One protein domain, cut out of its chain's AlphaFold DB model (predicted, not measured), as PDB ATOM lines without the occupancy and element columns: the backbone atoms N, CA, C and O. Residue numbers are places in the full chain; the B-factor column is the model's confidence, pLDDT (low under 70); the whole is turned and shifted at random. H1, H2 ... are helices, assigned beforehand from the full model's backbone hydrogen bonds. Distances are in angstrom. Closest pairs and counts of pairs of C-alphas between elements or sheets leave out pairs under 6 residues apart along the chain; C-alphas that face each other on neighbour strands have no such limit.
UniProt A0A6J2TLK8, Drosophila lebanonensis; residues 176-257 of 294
ATOM      1  N   ASN A 176     -46.984  88.436 -41.813       80.81
ATOM      2  CA  ASN A 176     -46.768  88.455 -43.259       80.81
ATOM      3  C   ASN A 176     -45.362  87.922 -43.623       80.81
ATOM      4  O   ASN A 176     -44.557  87.601 -42.748       80.81
ATOM      5  N   GLU A 177     -45.052  87.845 -44.918       85.81
ATOM      6  CA  GLU A 177     -43.784  87.289 -45.418       85.81
ATOM      7  C   GLU A 177     -42.547  88.053 -44.904       85.81
ATOM      8  O   GLU A 177     -41.527  87.443 -44.587       85.81
ATOM      9  N   PHE A 178     -42.643  89.376 -44.745       86.56
ATOM     10  CA  PHE A 178     -41.559  90.211 -44.215       86.56
ATOM     11  C   PHE A 178     -41.385  90.048 -42.704       86.56
ATOM     12  O   PHE A 178     -40.257  89.997 -42.214       86.56
ATOM     13  N   SER A 179     -42.482  89.917 -41.958       86.69
ATOM     14  CA  SER A 179     -42.450  89.609 -40.527       86.69
ATOM     15  C   SER A 179     -41.863  88.216 -40.282       86.69
ATOM     16  O   SER A 179     -41.063  88.044 -39.367       86.69
ATOM     17  N   ALA A 180     -42.210  87.231 -41.120       88.31
ATOM     18  CA  ALA A 180     -41.638  85.887 -41.065       88.31
ATOM     19  C   ALA A 180     -40.129  85.902 -41.350       88.31
ATOM     20  O   ALA A 180     -39.354  85.275 -40.626       88.31
ATOM     21  N   PHE A 181     -39.693  86.681 -42.345       89.69
ATOM     22  CA  PHE A 181     -38.272  86.886 -42.614       89.69
ATOM     23  C   PHE A 181     -37.550  87.599 -41.466       89.69
ATOM     24  O   PHE A 181     -36.457  87.188 -41.085       89.69
ATOM     25  N   SER A 182     -38.177  88.610 -40.860       89.06
ATOM     26  CA  SER A 182     -37.626  89.312 -39.694       89.06
ATOM     27  C   SER A 182     -37.420  88.349 -38.522       89.06
ATOM     28  O   SER A 182     -36.356  88.333 -37.914       89.06
ATOM     29  N   VAL A 183     -38.387  87.466 -38.257       89.00
ATOM     30  CA  VAL A 183     -38.256  86.406 -37.245       89.00
ATOM     31  C   VAL A 183     -37.119  85.432 -37.574       89.00
ATOM     32  O   VAL A 183     -36.344  85.064 -36.689       89.00
ATOM     33  N   LEU A 184     -36.992  85.014 -38.835       88.62
ATOM     34  CA  LEU A 184     -35.879  84.181 -39.304       88.62
ATOM     35  C   LEU A 184     -34.528  84.869 -39.058       88.62
ATOM     36  O   LEU A 184     -33.606  84.259 -38.520       88.62
ATOM     37  N   TYR A 185     -34.425  86.155 -39.377       89.38
ATOM     38  CA  TYR A 185     -33.212  86.939 -39.171       89.38
ATOM     39  C   TYR A 185     -32.851  87.107 -37.685       89.38
ATOM     40  O   TYR A 185     -31.688  86.939 -37.302       89.38
ATOM     41  N   GLU A 186     -33.831  87.388 -36.823       87.94
ATOM     42  CA  GLU A 186     -33.604  87.510 -35.378       87.94
ATOM     43  C   GLU A 186     -33.214  86.165 -34.746       87.94
ATOM     44  O   GLU A 186     -32.286  86.088 -33.942       87.94
ATOM     45  N   SER A 187     -33.832  85.069 -35.192       88.62
ATOM     46  CA  SER A 187     -33.547  83.710 -34.708       88.62
ATOM     47  C   SER A 187     -32.303  83.055 -35.332       88.62
ATOM     48  O   SER A 187     -32.084  81.859 -35.142       88.62
ATOM     49  N   ARG A 188     -31.443  83.805 -36.040       86.69
ATOM     50  CA  ARG A 188     -30.243  83.269 -36.727       86.69
ATOM     51  C   ARG A 188     -29.215  82.605 -35.811       86.69
ATOM     52  O   ARG A 188     -28.435  81.775 -36.267       86.69
ATOM     53  N   ARG A 189     -29.198  82.995 -34.533       83.50
ATOM     54  CA  ARG A 189     -28.309  82.440 -33.494       83.50
ATOM     55  C   ARG A 189     -28.959  81.297 -32.705       83.50
ATOM     56  O   ARG A 189     -28.295  80.697 -31.872       83.50
ATOM     57  N   ALA A 190     -30.236  81.019 -32.961       85.25
ATOM     58  CA  ALA A 190     -31.060  80.062 -32.232       85.25
ATOM     59  C   ALA A 190     -31.221  78.767 -33.045       85.25
ATOM     60  O   ALA A 190     -32.278  78.505 -33.623       85.25
ATOM     61  N   HIS A 191     -30.148  77.981 -33.162       82.25
ATOM     62  CA  HIS A 191     -30.124  76.763 -33.986       82.25
ATOM     63  C   HIS A 191     -31.047  75.651 -33.464       82.25
ATOM     64  O   HIS A 191     -31.437  74.761 -34.213       82.25
ATOM     65  N   GLU A 192     -31.415  75.715 -32.189       84.62
ATOM     66  CA  GLU A 192     -32.336  74.806 -31.517       84.62
ATOM     67  C   GLU A 192     -33.795  74.949 -31.991       84.62
ATOM     68  O   GLU A 192     -34.601  74.045 -31.779       84.62
ATOM     69  N   LEU A 193     -34.143  76.049 -32.666       87.00
ATOM     70  CA  LEU A 193     -35.505  76.357 -33.110       87.00
ATOM     71  C   LEU A 193     -35.782  75.875 -34.547       87.00
ATOM     72  O   LEU A 193     -36.252  76.637 -35.390       87.00
ATOM     73  N   ILE A 194     -35.506  74.602 -34.838       87.12
ATOM     74  CA  ILE A 194     -35.600  74.038 -36.201       87.12
ATOM     75  C   ILE A 194     -37.019  74.173 -36.772       87.12
ATOM     76  O   ILE A 194     -37.199  74.709 -37.864       87.12
ATOM     77  N   GLU A 195     -38.028  73.760 -36.000       88.06
ATOM     78  CA  GLU A 195     -39.441  73.831 -36.402       88.06
ATOM     79  C   GLU A 195     -39.875  75.274 -36.705       88.06
ATOM     80  O   GLU A 195     -40.683  75.518 -37.602       88.06
ATOM     81  N   LEU A 196     -39.311  76.259 -35.993       89.50
ATOM     82  CA  LEU A 196     -39.609  77.674 -36.228       89.50
ATOM     83  C   LEU A 196     -39.052  78.099 -37.577       89.50
ATOM     84  O   LEU A 196     -39.738  78.772 -38.346       89.50
ATOM     85  N   HIS A 197     -37.799  77.736 -37.851       89.00
ATOM     86  CA  HIS A 197     -37.143  78.082 -39.106       89.00
ATOM     87  C   HIS A 197     -37.883  77.472 -40.295       89.00
ATOM     88  O   HIS A 197     -38.065  78.160 -41.294       89.00
ATOM     89  N   GLU A 198     -38.365  76.233 -40.180       87.88
ATOM     90  CA  GLU A 198     -39.194  75.586 -41.206       87.88
ATOM     91  C   GLU A 198     -40.551  76.281 -41.389       87.88
ATOM     92  O   GLU A 198     -40.953  76.577 -42.518       87.88
ATOM     93  N   LEU A 199     -41.245  76.603 -40.290       87.56
ATOM     94  CA  LEU A 199     -42.532  77.298 -40.339       87.56
ATOM     95  C   LEU A 199     -42.403  78.671 -41.007       87.56
ATOM     96  O   LEU A 199     -43.210  79.022 -41.869       87.56
ATOM     97  N   MET A 200     -41.393  79.453 -40.623       87.81
ATOM     98  CA  MET A 200     -41.164  80.781 -41.191       87.81
ATOM     99  C   MET A 200     -40.705  80.699 -42.649       87.81
ATOM    100  O   MET A 200     -41.157  81.499 -43.464       87.81
ATOM    101  N   ALA A 201     -39.881  79.707 -43.005       86.38
ATOM    102  CA  ALA A 201     -39.459  79.468 -44.384       86.38
ATOM    103  C   ALA A 201     -40.654  79.192 -45.304       86.38
ATOM    104  O   ALA A 201     -40.785  79.827 -46.344       86.38
ATOM    105  N   ASN A 202     -41.583  78.328 -44.885       84.38
ATOM    106  CA  ASN A 202     -42.779  78.002 -45.668       84.38
ATOM    107  C   ASN A 202     -43.719  79.194 -45.904       84.38
ATOM    108  O   ASN A 202     -44.527  79.155 -46.835       84.38
ATOM    109  N   ARG A 203     -43.632  80.236 -45.067       85.00
ATOM    110  CA  ARG A 203     -44.420  81.469 -45.197       85.00
ATOM    111  C   ARG A 203     -43.791  82.493 -46.128       85.00
ATOM    112  O   ARG A 203     -44.499  83.362 -46.624       85.00
ATOM    113  N   ILE A 204     -42.485  82.413 -46.361       85.00
ATOM    114  CA  ILE A 204     -41.781  83.275 -47.307       85.00
ATOM    115  C   ILE A 204     -41.998  82.681 -48.701       85.00
ATOM    116  O   ILE A 204     -41.216  81.863 -49.174       85.00
ATOM    117  N   SER A 205     -43.118  83.037 -49.334       79.19
ATOM    118  CA  SER A 205     -43.527  82.443 -50.610       79.19
ATOM    119  C   SER A 205     -43.292  83.379 -51.800       79.19
ATOM    120  O   SER A 205     -42.478  83.099 -52.680       79.19
ATOM    121  N   LYS A 206     -43.963  84.532 -51.823       72.38
ATOM    122  CA  LYS A 206     -44.005  85.490 -52.935       72.38
ATOM    123  C   LYS A 206     -42.929  86.570 -52.816       72.38
ATOM    124  O   LYS A 206     -42.447  87.059 -53.835       72.38
ATOM    125  N   ALA A 207     -42.507  86.910 -51.599       77.62
ATOM    126  CA  ALA A 207     -41.449  87.890 -51.332       77.62
ATOM    127  C   ALA A 207     -40.010  87.361 -51.517       77.62
ATOM    128  O   ALA A 207     -39.052  88.106 -51.300       77.62
ATOM    129  N   THR A 208     -39.829  86.108 -51.945       77.06
ATOM    130  CA  THR A 208     -38.524  85.431 -52.076       77.06
ATOM    131  C   THR A 208     -37.500  86.227 -52.889       77.06
ATOM    132  O   THR A 208     -36.357  86.377 -52.466       77.06
ATOM    133  N   LEU A 209     -37.920  86.808 -54.018       77.31
ATOM    134  CA  LEU A 209     -37.098  87.676 -54.880       77.31
ATOM    135  C   LEU A 209     -36.487  88.859 -54.123       77.31
ATOM    136  O   LEU A 209     -35.292  89.149 -54.229       77.31
ATOM    137  N   MET A 210     -37.331  89.542 -53.355       81.44
ATOM    138  CA  MET A 210     -36.944  90.728 -52.605       81.44
ATOM    139  C   MET A 210     -36.021  90.351 -51.446       81.44
ATOM    140  O   MET A 210     -35.005  91.005 -51.225       81.44
ATOM    141  N   ILE A 211     -36.341  89.258 -50.755       83.81
ATOM    142  CA  ILE A 211     -35.569  88.764 -49.618       83.81
ATOM    143  C   ILE A 211     -34.181  88.291 -50.053       83.81
ATOM    144  O   ILE A 211     -33.199  88.692 -49.441       83.81
ATOM    145  N   PHE A 212     -34.049  87.520 -51.134       81.50
ATOM    146  CA  PHE A 212     -32.737  87.051 -51.613       81.50
ATOM    147  C   PHE A 212     -31.814  88.181 -52.071       81.50
ATOM    148  O   PHE A 212     -30.594  88.043 -52.016       81.50
ATOM    149  N   SER A 213     -32.393  89.307 -52.484       79.25
ATOM    150  CA  SER A 213     -31.650  90.508 -52.876       79.25
ATOM    151  C   SER A 213     -31.258  91.391 -51.679       79.25
ATOM    152  O   SER A 213     -30.523  92.364 -51.847       79.25
ATOM    153  N   SER A 214     -31.756  91.084 -50.478       84.38
ATOM    154  CA  SER A 214     -31.512  91.858 -49.257       84.38
ATOM    155  C   SER A 214     -30.143  91.553 -48.637       84.38
ATOM    156  O   SER A 214     -29.557  90.488 -48.849       84.38
ATOM    157  N   ARG A 215     -29.615  92.484 -47.833       83.31
ATOM    158  CA  ARG A 215     -28.347  92.268 -47.108       83.31
ATOM    159  C   ARG A 215     -28.533  91.310 -45.939       83.31
ATOM    160  O   ARG A 215     -27.633  90.550 -45.604       83.31
ATOM    161  N   GLU A 216     -29.716  91.339 -45.351       85.94
ATOM    162  CA  GLU A 216     -30.159  90.538 -44.222       85.94
ATOM    163  C   GLU A 216     -30.140  89.044 -44.568       85.94
ATOM    164  O   GLU A 216     -29.799  88.219 -43.721       85.94
ATOM    165  N   PHE A 217     -30.403  88.691 -45.832       85.06
ATOM    166  CA  PHE A 217     -30.315  87.312 -46.312       85.06
ATOM    167  C   PHE A 217     -28.898  86.733 -46.199       85.06
ATOM    168  O   PHE A 217     -28.733  85.571 -45.832       85.06
ATOM    169  N   LEU A 218     -27.864  87.547 -46.431       83.06
ATOM    170  CA  LEU A 218     -26.460  87.123 -46.317       83.06
ATOM    171  C   LEU A 218     -26.040  86.819 -44.869       83.06
ATOM    172  O   LEU A 218     -24.980  86.236 -44.643       83.06
ATOM    173  N   CYS A 219     -26.846  87.234 -43.895       86.12
ATOM    174  CA  CYS A 219     -26.612  87.007 -42.473       86.12
ATOM    175  C   CYS A 219     -27.369  85.789 -41.924       86.12
ATOM    176  O   CYS A 219     -27.218  85.484 -40.739       86.12
ATOM    177  N   LEU A 220     -28.184  85.113 -42.741       86.12
ATOM    178  CA  LEU A 220     -28.864  83.888 -42.331       86.12
ATOM    179  C   LEU A 220     -27.869  82.739 -42.136       86.12
ATOM    180  O   LEU A 220     -26.833  82.658 -42.798       86.12
ATOM    181  N   SER A 221     -28.211  81.824 -41.231       85.38
ATOM    182  CA  SER A 221     -27.434  80.599 -41.034       85.38
ATOM    183  C   SER A 221     -27.633  79.609 -42.187       85.38
ATOM    184  O   SER A 221     -28.659  79.621 -42.868       85.38
ATOM    185  N   GLU A 222     -26.674  78.698 -42.376       83.06
ATOM    186  CA  GLU A 222     -26.760  77.648 -43.400       83.06
ATOM    187  C   GLU A 222     -28.036  76.808 -43.254       83.06
ATOM    188  O   GLU A 222     -28.698  76.524 -44.251       83.06
ATOM    189  N   LEU A 223     -28.429  76.483 -42.018       84.56
ATOM    190  CA  LEU A 223     -29.658  75.743 -41.725       84.56
ATOM    191  C   LEU A 223     -30.898  76.489 -42.233       84.56
ATOM    192  O   LEU A 223     -31.750  75.906 -42.896       84.56
ATOM    193  N   GLN A 224     -30.978  77.791 -41.962       87.19
ATOM    194  CA  GLN A 224     -32.106  78.626 -42.370       87.19
ATOM    195  C   GLN A 224     -32.181  78.785 -43.887       87.19
ATOM    196  O   GLN A 224     -33.265  78.685 -44.460       87.19
ATOM    197  N   VAL A 225     -31.034  78.979 -44.546       85.75
ATOM    198  CA  VAL A 225     -30.965  79.028 -46.012       85.75
ATOM    199  C   VAL A 225     -31.394  77.685 -46.599       85.75
ATOM    200  O   VAL A 225     -32.226  77.660 -47.501       85.75
ATOM    201  N   CYS A 226     -30.909  76.565 -46.058       84.19
ATOM    202  CA  CYS A 226     -31.334  75.232 -46.484       84.19
ATOM    203  C   CYS A 226     -32.846  75.033 -46.335       84.19
ATOM    204  O   CYS A 226     -33.482  74.534 -47.258       84.19
ATOM    205  N   ASN A 227     -33.430  75.430 -45.203       84.12
ATOM    206  CA  ASN A 227     -34.868  75.296 -44.960       84.12
ATOM    207  C   ASN A 227     -35.688  76.161 -45.919       84.12
ATOM    208  O   ASN A 227     -36.707  75.708 -46.436       84.12
ATOM    209  N   LEU A 228     -35.212  77.370 -46.221       85.12
ATOM    210  CA  LEU A 228     -35.850  78.246 -47.196       85.12
ATOM    211  C   LEU A 228     -35.808  77.639 -48.602       85.12
ATOM    212  O   LEU A 228     -36.848  77.545 -49.243       85.12
ATOM    213  N   LEU A 229     -34.647  77.136 -49.035       80.81
ATOM    214  CA  LEU A 229     -34.460  76.478 -50.336       80.81
ATOM    215  C   LEU A 229     -35.239  75.164 -50.486       80.81
ATOM    216  O   LEU A 229     -35.631  74.815 -51.593       80.81
ATOM    217  N   LYS A 230     -35.459  74.438 -49.385       81.81
ATOM    218  CA  LYS A 230     -36.285  73.221 -49.357       81.81
ATOM    219  C   LYS A 230     -37.784  73.512 -49.404       81.81
ATOM    220  O   LYS A 230     -38.557  72.590 -49.654       81.81
ATOM    221  N   SER A 231     -38.212  74.740 -49.113       80.25
ATOM    222  CA  SER A 231     -39.636  75.062 -49.091       80.25
ATOM    223  C   SER A 231     -40.226  74.998 -50.507       80.25
ATOM    224  O   SER A 231     -39.673  75.532 -51.465       80.25
ATOM    225  N   ASN A 232     -41.384  74.352 -50.650       70.56
ATOM    226  CA  ASN A 232     -42.038  74.167 -51.955       70.56
ATOM    227  C   ASN A 232     -42.800  75.415 -52.438       70.56
ATOM    228  O   ASN A 232     -43.401  75.397 -53.509       70.56
ATOM    229  N   ASN A 233     -42.807  76.488 -51.644       72.50
ATOM    230  CA  ASN A 233     -43.620  77.680 -51.884       72.50
ATOM    231  C   ASN A 233     -42.825  78.846 -52.486       72.50
ATOM    232  O   ASN A 233     -43.355  79.952 -52.587       72.50
ATOM    233  N   LEU A 234     -41.563  78.632 -52.868       75.44
ATOM    234  CA  LEU A 234     -40.723  79.700 -53.394       75.44
ATOM    235  C   LEU A 234     -41.213  80.163 -54.774       75.44
ATOM    236  O   LEU A 234     -41.185  79.413 -55.749       75.44
ATOM    237  N   ALA A 235     -41.591  81.436 -54.884       69.81
ATOM    238  CA  ALA A 235     -41.885  82.078 -56.161       69.81
ATOM    239  C   ALA A 235     -40.578  82.437 -56.898       69.81
ATOM    240  O   ALA A 235     -40.130  83.586 -56.889       69.81
ATOM    241  N   VAL A 236     -39.934  81.434 -57.500       65.31
ATOM    242  CA  VAL A 236     -38.673  81.574 -58.244       65.31
ATOM    243  C   VAL A 236     -38.925  81.386 -59.742       65.31
ATOM    244  O   VAL A 236     -39.493  80.378 -60.150       65.31
ATOM    245  N   ASN A 237     -38.473  82.328 -60.575       64.75
ATOM    246  CA  ASN A 237     -38.394  82.137 -62.030       64.75
ATOM    247  C   ASN A 237     -37.054  81.482 -62.429       64.75
ATOM    248  O   ASN A 237     -36.071  81.568 -61.697       64.75
ATOM    249  N   ALA A 238     -36.972  80.904 -63.635       60.78
ATOM    250  CA  ALA A 238     -35.774  80.213 -64.142       60.78
ATOM    251  C   ALA A 238     -34.492  81.082 -64.205       60.78
ATOM    252  O   ALA A 238     -33.379  80.571 -64.097       60.78
ATOM    253  N   GLU A 239     -34.603  82.408 -64.348       57.16
ATOM    254  CA  GLU A 239     -33.438  83.315 -64.279       57.16
ATOM    255  C   GLU A 239     -32.931  83.534 -62.847       57.16
ATOM    256  O   GLU A 239     -31.752  83.817 -62.614       57.16
ATOM    257  N   MET A 240     -33.811  83.351 -61.868       63.72
ATOM    258  CA  MET A 240     -33.480  83.494 -60.460       63.72
ATOM    259  C   MET A 240     -32.761  82.284 -59.895       63.72
ATOM    260  O   MET A 240     -31.926  82.470 -59.023       63.72
ATOM    261  N   GLU A 241     -32.982  81.082 -60.423       62.00
ATOM    262  CA  GLU A 241     -32.184  79.903 -60.062       62.00
ATOM    263  C   GLU A 241     -30.683  80.143 -60.319       62.00
ATOM    264  O   GLU A 241     -29.835  79.831 -59.480       62.00
ATOM    265  N   ARG A 242     -30.344  80.818 -61.430       58.75
ATOM    266  CA  ARG A 242     -28.955  81.204 -61.739       58.75
ATOM    267  C   ARG A 242     -28.408  82.244 -60.760       58.75
ATOM    268  O   ARG A 242     -27.264  82.133 -60.321       58.75
ATOM    269  N   SER A 243     -29.222  83.236 -60.401       61.09
ATOM    270  CA  SER A 243     -28.848  84.270 -59.422       61.09
ATOM    271  C   SER A 243     -28.680  83.677 -58.019       61.09
ATOM    272  O   SER A 243     -27.749  84.021 -57.294       61.09
ATOM    273  N   LEU A 244     -29.521  82.708 -57.668       64.38
ATOM    274  CA  LEU A 244     -29.483  81.973 -56.414       64.38
ATOM    275  C   LEU A 244     -28.218  81.127 -56.292       64.38
ATOM    276  O   LEU A 244     -27.563  81.161 -55.254       64.38
ATOM    277  N   TRP A 245     -27.817  80.436 -57.364       66.69
ATOM    278  CA  TRP A 245     -26.548  79.708 -57.404       66.69
ATOM    279  C   TRP A 245     -25.349  80.633 -57.164       66.69
ATOM    280  O   TRP A 245     -24.418  80.288 -56.432       66.69
ATOM    281  N   PHE A 246     -25.389  81.846 -57.722       64.81
ATOM    282  CA  PHE A 246     -24.350  82.848 -57.500       64.81
ATOM    283  C   PHE A 246     -24.319  83.346 -56.045       64.81
ATOM    284  O   PHE A 246     -23.240  83.452 -55.450       64.81
ATOM    285  N   ILE A 247     -25.484  83.602 -55.446       65.50
ATOM    286  CA  ILE A 247     -25.603  84.041 -54.049       65.50
ATOM    287  C   ILE A 247     -25.159  82.927 -53.094       65.50
ATOM    288  O   ILE A 247     -24.302  83.174 -52.246       65.50
ATOM    289  N   ILE A 248     -25.631  81.689 -53.273       67.19
ATOM    290  CA  ILE A 248     -25.192  80.519 -52.493       67.19
ATOM    291  C   ILE A 248     -23.676  80.335 -52.620       67.19
ATOM    292  O   ILE A 248     -22.984  80.146 -51.621       67.19
ATOM    293  N   GLY A 249     -23.124  80.460 -53.830       68.38
ATOM    294  CA  GLY A 249     -21.681  80.393 -54.061       68.38
ATOM    295  C   GLY A 249     -20.892  81.523 -53.387       68.38
ATOM    296  O   GLY A 249     -19.722  81.336 -53.045       68.38
ATOM    297  N   THR A 250     -21.506  82.686 -53.178       66.12
ATOM    298  CA  THR A 250     -20.902  83.834 -52.482       66.12
ATOM    299  C   THR A 250     -21.001  83.682 -50.965       66.12
ATOM    300  O   THR A 250     -20.015  83.917 -50.266       66.12
ATOM    301  N   ILE A 251     -22.132  83.201 -50.444       66.12
ATOM    302  CA  ILE A 251     -22.301  82.841 -49.028       66.12
ATOM    303  C   ILE A 251     -21.302  81.742 -48.657       66.12
ATOM    304  O   ILE A 251     -20.561  81.879 -47.690       66.12
ATOM    305  N   ARG A 252     -21.174  80.696 -49.481       64.69
ATOM    306  CA  ARG A 252     -20.211  79.613 -49.245       64.69
ATOM    307  C   ARG A 252     -18.766  80.120 -49.252       64.69
ATOM    308  O   ARG A 252     -17.993  79.751 -48.375       64.69
ATOM    309  N   ARG A 253     -18.405  81.023 -50.175       63.88
ATOM    310  CA  ARG A 253     -17.069  81.656 -50.215       63.88
ATOM    311  C   ARG A 253     -16.797  82.571 -49.017       63.88
ATOM    312  O   ARG A 253     -15.699  82.534 -48.471       63.88
ATOM    313  N   THR A 254     -17.773  83.366 -48.588       61.19
ATOM    314  CA  THR A 254     -17.630  84.270 -47.432       61.19
ATOM    315  C   THR A 254     -17.629  83.518 -46.099       61.19
ATOM    316  O   THR A 254     -16.879  83.885 -45.197       61.19
ATOM    317  N   HIS A 255     -18.384  82.425 -45.983       59.66
ATOM    318  CA  HIS A 255     -18.366  81.549 -44.814       59.66
ATOM    319  C   HIS A 255     -17.037  80.785 -44.693       59.66
ATOM    320  O   HIS A 255     -16.451  80.761 -43.613       59.66
ATOM    321  N   LEU A 256     -16.501  80.251 -45.803       55.56
ATOM    322  CA  LEU A 256     -15.155  79.656 -45.840       55.56
ATOM    323  C   LEU A 256     -14.058  80.673 -45.478       55.56
ATOM    324  O   LEU A 256     -13.120  80.347 -44.754       55.56
ATOM    325  N   ALA A 257     -14.180  81.921 -45.934       55.41
ATOM    326  CA  ALA A 257     -13.245  82.977 -45.553       55.41
ATOM    327  C   ALA A 257     -13.304  83.288 -44.044       55.41
ATOM    328  O   ALA A 257     -12.265  83.477 -43.418       55.41
TER     329      ALA A 257
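AT A GLANCE: This is residues 176 to 257 of the 294 residues of a protein of Drosophila lebanonensis (UniProt A0A6J2TLK8). Look for the long helix H6 along one side of a small body, in which H5 packs on H2 of the hairpin H1 and H2. Among 82 printed residues are six named helices, H1 to H6 in order, and no named strand: all helix. The whole is compact, radius of gyration of the C-alphas 11.9 A, spanning 31 by 29 by 19 A.

HOW THE PARTS SIT: H6, residues 238 to 257, is near H5, residues 222 to 230. H5 touches H2, residues 194 to 203, closest at C-alphas 228 and 201, 4.7 A. H2 forms a hairpin with H1, residues 177 to 189, closest at C-alphas 200 and 180, 5.1 A. H3, residues 208 to 212, touches no helix; H4, residues 216 to 219, touches residues 185 to 188 of H1 alone, closest at C-alphas 216 and 185, 6.9 A. Every O i to N i+4 pair is within hydrogen-bond range in H2, H3 and H5, 8 of 9 in H1, 15 of 16 in H6.

IN THESE COORDINATES: Find C-alpha 238 at (-35.774, 80.213, -64.142); H6 runs 29.3 A to C-alpha 257 at (-13.245, 82.977, -45.553).

THE WHOLE: The printed part has no cut and no long link; residues 235 to 257 have pLDDT under 70.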